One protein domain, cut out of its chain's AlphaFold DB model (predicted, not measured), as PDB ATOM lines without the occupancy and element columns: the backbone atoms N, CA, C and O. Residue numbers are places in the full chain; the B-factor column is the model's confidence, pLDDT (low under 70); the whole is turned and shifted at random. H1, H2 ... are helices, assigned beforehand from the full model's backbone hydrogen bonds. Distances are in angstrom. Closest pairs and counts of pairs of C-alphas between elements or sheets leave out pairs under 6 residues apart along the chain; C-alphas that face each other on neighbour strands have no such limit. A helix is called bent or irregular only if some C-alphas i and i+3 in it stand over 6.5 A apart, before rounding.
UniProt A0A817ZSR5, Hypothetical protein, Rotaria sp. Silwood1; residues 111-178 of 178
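What this domain is: This is residues 111 to 178 of the 178 residues of the protein "Hypothetical protein" of Rotaria sp. Silwood1 (UniProt A0A817ZSR5). A long bent helix, H2, has a shorter helix, H1, packed on its first arm, and the long link between the two helices folds back from the end of H1 to the start of H2. The far part of H2, from residue 163, sticks out from this body together with the tail to residue 178 and makes much of the length. The printed part has 68 residues with two named helices, H1 then H2, and no named strand; the class is all helix. The whole is only just loose, close to extended, with a radius of gyration of the C-alphas of 16.2 A, and it spans 63 by 18 by 17 A.

How they stand to each other: H2, residues 144 to 173, was assigned as one helix by its hydrogen bonds but is bent: C-alphas 153 and 156 are 7.4 A apart. Its arms, H2a, residues 144 to 153, and H2b, residues 156 to 173, stand at a steep tilt of 53 degrees. H1, residues 116 to 129, touches H2a, the closest C-alphas being those of Gly 120 and Ile 150, 3.9 A apart. These two run the same way at a steep tilt of 42 degrees. H1 and H2b only just touch, with 3 pairs of C-alphas within 8 A, through residues 124 to 128 of H1 and residue 157 of H2b alone; the closest C-alphas are those of Leu 127 and Val 157, 7.3 A apart. They run the same way at a shallow tilt of 22 degrees. In H1, H2a and H2b every O i to N i+4 pair is within hydrogen-bond range.

Where its parts are: H2a measures 14.3 A and begins at C-alpha 144, (183.027, 129.674, 115.190). H2b measures 26.2 A and ends at C-alpha 173, (145.254, 141.297, 124.827). H1 measures 20.2 A from C-alpha 116, (180.923, 121.392, 118.305), to C-alpha 129.

The domain as a whole: The C-alphas of Leu 111 and Asp 178, the two farthest apart, are 62.8 A apart. Residues 163 to 178, of which 163 to 173 belong to H2, stand free; the body without them spans 35 by 16 by 14 A. The link from H1 to H2, residues 130 to 143, is long. The printed part has no cut. Mean pLDDT of the printed part is 77.0, and residues 111 to 112 and 161 to 178 are under 70.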
ATOM      1  N   LEU A 111     194.308 121.227 126.372       63.28
ATOM      2  CA  LEU A 111     192.898 121.589 126.447       63.28
ATOM      3  C   LEU A 111     192.191 120.963 125.249       63.28
ATOM      4  O   LEU A 111     192.666 121.073 124.115       63.28
ATOM      5  N   ASP A 112     191.095 120.272 125.522       68.00
ATOM      6  CA  ASP A 112     190.230 119.690 124.508       68.00
ATOM      7  C   ASP A 112     189.205 120.742 124.097       68.00
ATOM      8  O   ASP A 112     188.423 121.191 124.923       68.00
ATOM      9  N   GLU A 113     189.187 121.128 122.821       70.12
ATOM     10  CA  GLU A 113     188.208 122.100 122.324       70.12
ATOM     11  C   GLU A 113     186.758 121.590 122.412       70.12
ATOM     12  O   GLU A 113     185.839 122.381 122.206       70.12
ATOM     13  N   GLY A 114     186.550 120.295 122.683       75.69
ATOM     14  CA  GLY A 114     185.245 119.646 122.708       75.69
ATOM     15  C   GLY A 114     184.690 119.376 121.306       75.69
ATOM     16  O   GLY A 114     185.278 119.750 120.284       75.69
ATOM     17  N   ASP A 115     183.538 118.701 121.244       86.12
ATOM     18  CA  ASP A 115     182.808 118.460 119.994       86.12
ATOM     19  C   ASP A 115     181.768 119.575 119.752       86.12
ATOM     20  O   ASP A 115     180.793 119.688 120.505       86.12
ATOM     21  N   PRO A 116     181.910 120.384 118.680       90.44
ATOM     22  CA  PRO A 116     180.923 121.392 118.305       90.44
ATOM     23  C   PRO A 116     179.494 120.863 118.165       90.44
ATOM     24  O   PRO A 116     178.554 121.573 118.526       90.44
ATOM     25  N   VAL A 117     179.318 119.649 117.638       92.25
ATOM     26  CA  VAL A 117     177.993 119.065 117.391       92.25
ATOM     27  C   VAL A 117     177.325 118.714 118.714       92.25
ATOM     28  O   VAL A 117     176.183 119.114 118.943       92.25
ATOM     29  N   GLU A 118     178.046 118.029 119.605       89.38
ATOM     30  CA  GLU A 118     177.573 117.713 120.959       89.38
ATOM     31  C   GLU A 118     177.207 118.994 121.718       89.38
ATOM     32  O   GLU A 118     176.098 119.118 122.238       89.38
ATOM     33  N   PHE A 119     178.073 120.008 121.664       86.94
ATOM     34  CA  PHE A 119     177.838 121.300 122.305       86.94
ATOM     35  C   PHE A 119     176.570 122.010 121.797       86.94
ATOM     36  O   PHE A 119     175.828 122.624 122.573       86.94
ATOM     37  N   GLY A 120     176.293 121.931 120.491       90.25
ATOM     38  CA  GLY A 120     175.060 122.456 119.903       90.25
ATOM     39  C   GLY A 120     173.809 121.720 120.398       90.25
ATOM     40  O   GLY A 120     172.803 122.353 120.738       90.25
ATOM     41  N   GLU A 121     173.879 120.393 120.491       90.75
ATOM     42  CA  GLU A 121     172.786 119.543 120.970       90.75
ATOM     43  C   GLU A 121     172.497 119.734 122.467       90.75
ATOM     44  O   GLU A 121     171.328 119.808 122.858       90.75
ATOM     45  N   ASP A 122     173.526 119.934 123.288       87.62
ATOM     46  CA  ASP A 122     173.380 120.254 124.711       87.62
ATOM     47  C   ASP A 122     172.677 121.598 124.923       87.62
ATOM     48  O   ASP A 122     171.733 121.707 125.713       87.62
ATOM     49  N   ASN A 123     173.049 122.625 124.152       88.00
ATOM     50  CA  ASN A 123     172.355 123.916 124.172       88.00
ATOM     51  C   ASN A 123     170.876 123.770 123.774       88.00
ATOM     52  O   ASN A 123     169.988 124.359 124.401       88.00
ATOM     53  N   ARG A 124     170.580 122.939 122.767       89.06
ATOM     54  CA  ARG A 124     169.203 122.628 122.355       89.06
ATOM     55  C   ARG A 124     168.433 121.913 123.466       89.06
ATOM     56  O   ARG A 124     167.251 122.205 123.674       89.06
ATOM     57  N   ALA A 125     169.066 120.987 124.183       87.56
ATOM     58  CA  ALA A 125     168.465 120.302 125.323       87.56
ATOM     59  C   ALA A 125     168.137 121.287 126.456       87.56
ATOM     60  O   ALA A 125     167.000 121.301 126.939       87.56
ATOM     61  N   LEU A 126     169.072 122.180 126.800       84.69
ATOM     62  CA  LEU A 126     168.863 123.228 127.803       84.69
ATOM     63  C   LEU A 126     167.696 124.149 127.440       84.69
ATOM     64  O   LEU A 126     166.829 124.375 128.282       84.69
ATOM     65  N   LEU A 127     167.601 124.615 126.191       84.75
ATOM     66  CA  LEU A 127     166.461 125.423 125.732       84.75
ATOM     67  C   LEU A 127     165.118 124.691 125.861       84.75
ATOM     68  O   LEU A 127     164.094 125.295 126.180       84.75
ATOM     69  N   ASN A 128     165.097 123.380 125.617       84.38
ATOM     70  CA  ASN A 128     163.877 122.592 125.759       84.38
ATOM     71  C   ASN A 128     163.463 122.418 127.225       84.38
ATOM     72  O   ASN A 128     162.261 122.381 127.506       84.38
ATOM     73  N   MET A 129     164.425 122.326 128.141       81.62
ATOM     74  CA  MET A 129     164.188 122.164 129.578       81.62
ATOM     75  C   MET A 129     163.851 123.489 130.269       81.62
ATOM     76  O   MET A 129     162.936 123.552 131.089       81.62
ATOM     77  N   LEU A 130     164.564 124.558 129.922       81.56
ATOM     78  CA  LEU A 130     164.495 125.861 130.570       81.56
ATOM     79  C   LEU A 130     163.699 126.826 129.695       81.56
ATOM     80  O   LEU A 130     164.249 127.561 128.883       81.56
ATOM     81  N   LYS A 131     162.378 126.855 129.886       77.50
ATOM     82  CA  LYS A 131     161.461 127.643 129.040       77.50
ATOM     83  C   LYS A 131     161.723 129.155 129.042       77.50
ATOM     84  O   LYS A 131     161.342 129.827 128.093       77.50
ATOM     85  N   ASN A 132     162.392 129.666 130.075       81.19
ATOM     86  CA  ASN A 132     162.766 131.078 130.191       81.19
ATOM     87  C   ASN A 132     164.183 131.382 129.658       81.19
ATOM     88  O   ASN A 132     164.593 132.542 129.672       81.19
ATOM     89  N   LEU A 133     164.942 130.375 129.205       83.44
ATOM     90  CA  LEU A 133     166.268 130.572 128.621       83.44
ATOM     91  C   LEU A 133     166.127 131.221 127.240       83.44
ATOM     92  O   LEU A 133     165.523 130.661 126.329       83.44
ATOM     93  N   ASN A 134     166.686 132.418 127.090       83.56
ATOM     94  CA  ASN A 134     166.572 133.219 125.867       83.56
ATOM     95  C   ASN A 134     167.928 133.682 125.310       83.56
ATOM     96  O   ASN A 134     167.982 134.223 124.207       83.56
ATOM     97  N   THR A 135     169.001 133.439 126.058       86.56
ATOM     98  CA  THR A 135     170.371 133.816 125.726       86.56
ATOM     99  C   THR A 135     171.222 132.560 125.824       86.56
ATOM    100  O   THR A 135     171.254 131.922 126.874       86.56
ATOM    101  N   ILE A 136     171.873 132.189 124.725       86.88
ATOM    102  CA  ILE A 136     172.776 131.037 124.638       86.88
ATOM    103  C   ILE A 136     174.057 131.459 123.931       86.88
ATOM    104  O   ILE A 136     174.069 132.431 123.173       86.88
ATOM    105  N   GLY A 137     175.125 130.711 124.151       86.38
ATOM    106  CA  GLY A 137     176.414 130.977 123.539       86.38
ATOM    107  C   GLY A 137     177.464 130.030 124.085       86.38
ATOM    108  O   GLY A 137     177.145 128.968 124.614       86.38
ATOM    109  N   GLY A 138     178.717 130.440 123.974       83.88
ATOM    110  CA  GLY A 138     179.828 129.744 124.602       83.88
ATOM    111  C   GLY A 138     180.837 130.725 125.173       83.88
ATOM    112  O   GLY A 138     180.666 131.944 125.073       83.88
ATOM    113  N   CYS A 139     181.861 130.183 125.815       80.62
ATOM    114  CA  CYS A 139     182.856 130.956 126.542       80.62
ATOM    115  C   CYS A 139     184.276 130.573 126.099       80.62
ATOM    116  O   CYS A 139     184.525 130.457 124.899       80.62
ATOM    117  N   CYS A 140     185.211 130.389 127.036       75.50
ATOM    118  CA  CYS A 140     186.529 129.819 126.757       75.50
ATOM    119  C   CYS A 140     186.397 128.476 126.010       75.50
ATOM    120  O   CYS A 140     185.448 127.729 126.241       75.50
ATOM    121  N   GLY A 141     187.296 128.213 125.058       75.62
ATOM    122  CA  GLY A 141     187.267 127.012 124.204       75.62
ATOM    123  C   GLY A 141     186.260 127.062 123.042       75.62
ATOM    124  O   GLY A 141     186.448 126.408 122.019       75.62
ATOM    125  N   THR A 142     185.232 127.913 123.116       82.75
ATOM    126  CA  THR A 142     184.239 128.046 122.042       82.75
ATOM    127  C   THR A 142     184.794 128.854 120.867       82.75
ATOM    128  O   THR A 142     185.289 129.970 121.018       82.75
ATOM    129  N   ASN A 143     184.645 128.315 119.657       86.00
ATOM    130  CA  ASN A 143     185.017 128.978 118.405       86.00
ATOM    131  C   ASN A 143     183.842 129.004 117.413       86.00
ATOM    132  O   ASN A 143     182.736 128.556 117.714       86.00
ATOM    133  N   HIS A 144     184.072 129.525 116.207       93.38
ATOM    134  CA  HIS A 144     183.027 129.674 115.190       93.38
ATOM    135  C   HIS A 144     182.289 128.365 114.847       93.38
ATOM    136  O   HIS A 144     181.091 128.422 114.590       93.38
ATOM    137  N   ARG A 145     182.956 127.199 114.901       93.94
ATOM    138  CA  ARG A 145     182.317 125.896 114.634       93.94
ATOM    139  C   ARG A 145     181.229 125.592 115.662       93.94
ATOM    140  O   ARG A 145     180.136 125.178 115.307       93.94
ATOM    141  N   HIS A 146     181.523 125.847 116.935       92.12
ATOM    142  CA  HIS A 146     180.583 125.647 118.038       92.12
ATOM    143  C   HIS A 146     179.365 126.558 117.911       92.12
ATOM    144  O   HIS A 146     178.234 126.118 118.080       92.12
ATOM    145  N   ILE A 147     179.593 127.829 117.572       93.25
ATOM    146  CA  ILE A 147     178.504 128.784 117.349       93.25
ATOM    147  C   ILE A 147     177.630 128.346 116.169       93.25
ATOM    148  O   ILE A 147     176.406 128.427 116.251       93.25
ATOM    149  N   GLU A 148     178.236 127.845 115.091       95.56
ATOM    150  CA  GLU A 148     177.499 127.330 113.939       95.56
ATOM    151  C   GLU A 148     176.593 126.149 114.322       95.56
ATOM    152  O   GLU A 148     175.410 126.147 113.969       95.56
ATOM    153  N   GLU A 149     177.106 125.185 115.089       95.69
ATOM    154  CA  GLU A 149     176.326 124.031 115.547       95.69
ATOM    155  C   GLU A 149     175.245 124.411 116.569       95.69
ATOM    156  O   GLU A 149     174.115 123.928 116.462       95.69
ATOM    157  N   ILE A 150     175.504 125.367 117.474       92.81
ATOM    158  CA  ILE A 150     174.455 125.955 118.326       92.81
ATOM    159  C   ILE A 150     173.322 126.514 117.462       92.81
ATOM    160  O   ILE A 150     172.148 126.220 117.704       92.81
ATOM    161  N   CYS A 151     173.649 127.320 116.449       93.88
ATOM    162  CA  CYS A 151     172.644 127.908 115.571       93.88
ATOM    163  C   CYS A 151     171.845 126.830 114.829       93.88
ATOM    164  O   CYS A 151     170.615 126.902 114.810       93.88
ATOM    165  N   LYS A 152     172.512 125.818 114.261       95.12
ATOM    166  CA  LYS A 152     171.859 124.700 113.559       95.12
ATOM    167  C   LYS A 152     170.899 123.938 114.471       95.12
ATOM    168  O   LYS A 152     169.746 123.724 114.091       95.12
ATOM    169  N   ALA A 153     171.338 123.581 115.675       93.00
ATOM    170  CA  ALA A 153     170.544 122.808 116.623       93.00
ATOM    171  C   ALA A 153     169.365 123.624 117.196       93.00
ATOM    172  O   ALA A 153     168.242 123.124 117.322       93.00
ATOM    173  N   CYS A 154     169.579 124.905 117.509       91.19
ATOM    174  CA  CYS A 154     168.627 125.704 118.286       91.19
ATOM    175  C   CYS A 154     167.626 126.517 117.447       91.19
ATOM    176  O   CYS A 154     166.589 126.924 117.979       91.19
ATOM    177  N   ILE A 155     167.878 126.759 116.151       89.12
ATOM    178  CA  ILE A 155     167.050 127.663 115.326       89.12
ATOM    179  C   ILE A 155     165.560 127.294 115.330       89.12
ATOM    180  O   ILE A 155     164.694 128.161 115.458       89.12
ATOM    181  N   ASN A 156     165.243 126.001 115.258       85.50
ATOM    182  CA  ASN A 156     163.858 125.535 115.250       85.50
ATOM    183  C   ASN A 156     163.181 125.707 116.615       85.50
ATOM    184  O   ASN A 156     161.999 126.042 116.661       85.50
ATOM    185  N   VAL A 157     163.929 125.544 117.709       83.38
ATOM    186  CA  VAL A 157     163.415 125.728 119.074       83.38
ATOM    187  C   VAL A 157     163.085 127.200 119.315       83.38
ATOM    188  O   VAL A 157     161.970 127.520 119.723       83.38
ATOM    189  N   PHE A 158     163.991 128.119 118.962       77.88
ATOM    190  CA  PHE A 158     163.724 129.555 119.083       77.88
ATOM    191  C   PHE A 158     162.528 130.007 118.248       77.88
ATOM    192  O   PHE A 158     161.708 130.794 118.724       77.88
ATOM    193  N   ASN A 159     162.401 129.506 117.020       76.25
ATOM    194  CA  ASN A 159     161.275 129.847 116.153       76.25
ATOM    195  C   ASN A 159     159.933 129.362 116.721       76.25
ATOM    196  O   ASN A 159     158.917 130.032 116.543       76.25
ATOM    197  N   GLN A 160     159.918 128.227 117.419       73.31
ATOM    198  CA  GLN A 160     158.726 127.730 118.107       73.31
ATOM    199  C   GLN A 160     158.405 128.566 119.352       73.31
ATOM    200  O   GLN A 160     157.272 129.018 119.496       73.31
ATOM    201  N   LEU A 161     159.396 128.851 120.202       68.12
ATOM    202  CA  LEU A 161     159.207 129.654 121.419       68.12
ATOM    203  C   LEU A 161     158.737 131.085 121.110       68.12
ATOM    204  O   LEU A 161     157.823 131.591 121.759       68.12
ATOM    205  N   LYS A 162     159.297 131.730 120.077       62.47
ATOM    206  CA  LYS A 162     158.860 133.069 119.641       62.47
ATOM    207  C   LYS A 162     157.418 133.084 119.129       62.47
ATOM    208  O   LYS A 162     156.725 134.074 119.339       62.47
ATOM    209  N   ARG A 163     156.969 132.007 118.473       58.47
ATOM    210  CA  ARG A 163     155.581 131.871 118.006       58.47
ATOM    211  C   ARG A 163     154.605 131.739 119.173       58.47
ATOM    212  O   ARG A 163     153.645 132.496 119.222       58.47
ATOM    213  N   VAL A 164     154.906 130.875 120.144       57.66
ATOM    214  CA  VAL A 164     154.063 130.689 121.341       57.66
ATOM    215  C   VAL A 164     153.902 132.000 122.118       57.66
ATOM    216  O   VAL A 164     152.779 132.398 122.410       57.66
ATOM    217  N   ASN A 165     154.997 132.726 122.368       58.12
ATOM    218  CA  ASN A 165     154.928 133.998 123.094       58.12
ATOM    219  C   ASN A 165     154.106 135.064 122.348       58.12
ATOM    220  O   ASN A 165     153.402 135.847 122.979       58.12
ATOM    221  N   HIS A 166     154.170 135.106 121.013       55.94
ATOM    222  CA  HIS A 166     153.365 136.039 120.223       55.94
ATOM    223  C   HIS A 166     151.863 135.706 120.295       55.94
ATOM    224  O   HIS A 166     151.041 136.609 120.460       55.94
ATOM    225  N   ASP A 167     151.502 134.423 120.231       57.69
ATOM    226  CA  ASP A 167     150.109 133.966 120.265       57.69
ATOM    227  C   ASP A 167     149.477 134.114 121.670       57.69
ATOM    228  O   ASP A 167     148.316 134.514 121.796       57.69
ATOM    229  N   GLU A 168     150.237 133.879 122.748       56.88
ATOM    230  CA  GLU A 168     149.782 134.103 124.132       56.88
ATOM    231  C   GLU A 168     149.586 135.593 124.461       56.88
ATOM    232  O   GLU A 168     148.604 135.967 125.113       56.88
ATOM    233  N   ILE A 169     150.466 136.469 123.966       54.72
ATOM    234  CA  ILE A 169     150.306 137.926 124.106       54.72
ATOM    235  C   ILE A 169     149.051 138.405 123.357       54.72
ATOM    236  O   ILE A 169     148.296 139.225 123.881       54.72
ATOM    237  N   GLN A 170     148.772 137.879 122.161       54.56
ATOM    238  CA  GLN A 170     147.564 138.242 121.412       54.56
ATOM    239  C   GLN A 170     146.270 137.708 122.051       54.56
ATOM    240  O   GLN A 170     145.252 138.409 122.039       54.56
ATOM    241  N   SER A 171     146.289 136.516 122.657       54.94
ATOM    242  CA  SER A 171     145.100 135.967 123.325       54.94
ATOM    243  C   SER A 171     144.761 136.720 124.618       54.94
ATOM    244  O   SER A 171     143.595 137.015 124.872       54.94
ATOM    245  N   THR A 172     145.770 137.130 125.392       53.50
ATOM    246  CA  THR A 172     145.587 137.910 126.629       53.50
ATOM    247  C   THR A 172     145.219 139.373 126.373       53.50
ATOM    248  O   THR A 172     144.463 139.958 127.152       53.50
ATOM    249  N   ALA A 173     145.669 139.960 125.258       50.19
ATOM    250  CA  ALA A 173     145.254 141.297 124.827       50.19
ATOM    251  C   ALA A 173     143.767 141.367 124.422       50.19
ATOM    252  O   ALA A 173     143.154 142.427 124.531       50.19
ATOM    253  N   SER A 174     143.171 140.241 124.020       48.41
ATOM    254  CA  SER A 174     141.773 140.159 123.567       48.41
ATOM    255  C   SER A 174     140.748 140.041 124.710       48.41
ATOM    256  O   SER A 174     139.551 140.078 124.456       48.41
ATOM    257  N   ILE A 175     141.192 139.910 125.970       53.25
ATOM    258  CA  ILE A 175     140.319 139.696 127.147       53.25
ATOM    259  C   ILE A 175     140.067 141.009 127.933       53.25
ATOM    260  O   ILE A 175     139.356 141.016 128.931       53.25
ATOM    261  N   LYS A 176     140.619 142.155 127.502       44.34
ATOM    262  CA  LYS A 176     140.478 143.456 128.201       44.34
ATOM    263  C   LYS A 176     139.590 144.494 127.504       44.34
ATOM    264  O   LYS A 176     139.648 145.673 127.849       44.34
ATOM    265  N   THR A 177     138.753 144.074 126.568       47.72
ATOM    266  CA  THR A 177     137.700 144.922 126.001       47.72
ATOM    267  C   THR A 177     136.356 144.251 126.212       47.72
ATOM    268  O   THR A 177     135.897 143.573 125.305       47.72
ATOM    269  N   ASP A 178     135.796 144.405 127.410       40.19
ATOM    270  CA  ASP A 178     134.358 144.340 127.708       40.19
ATOM    271  C   ASP A 178     134.089 145.023 129.061       40.19
ATOM    272  O   ASP A 178     134.834 144.740 130.032       40.19
TER     273      ASP A 178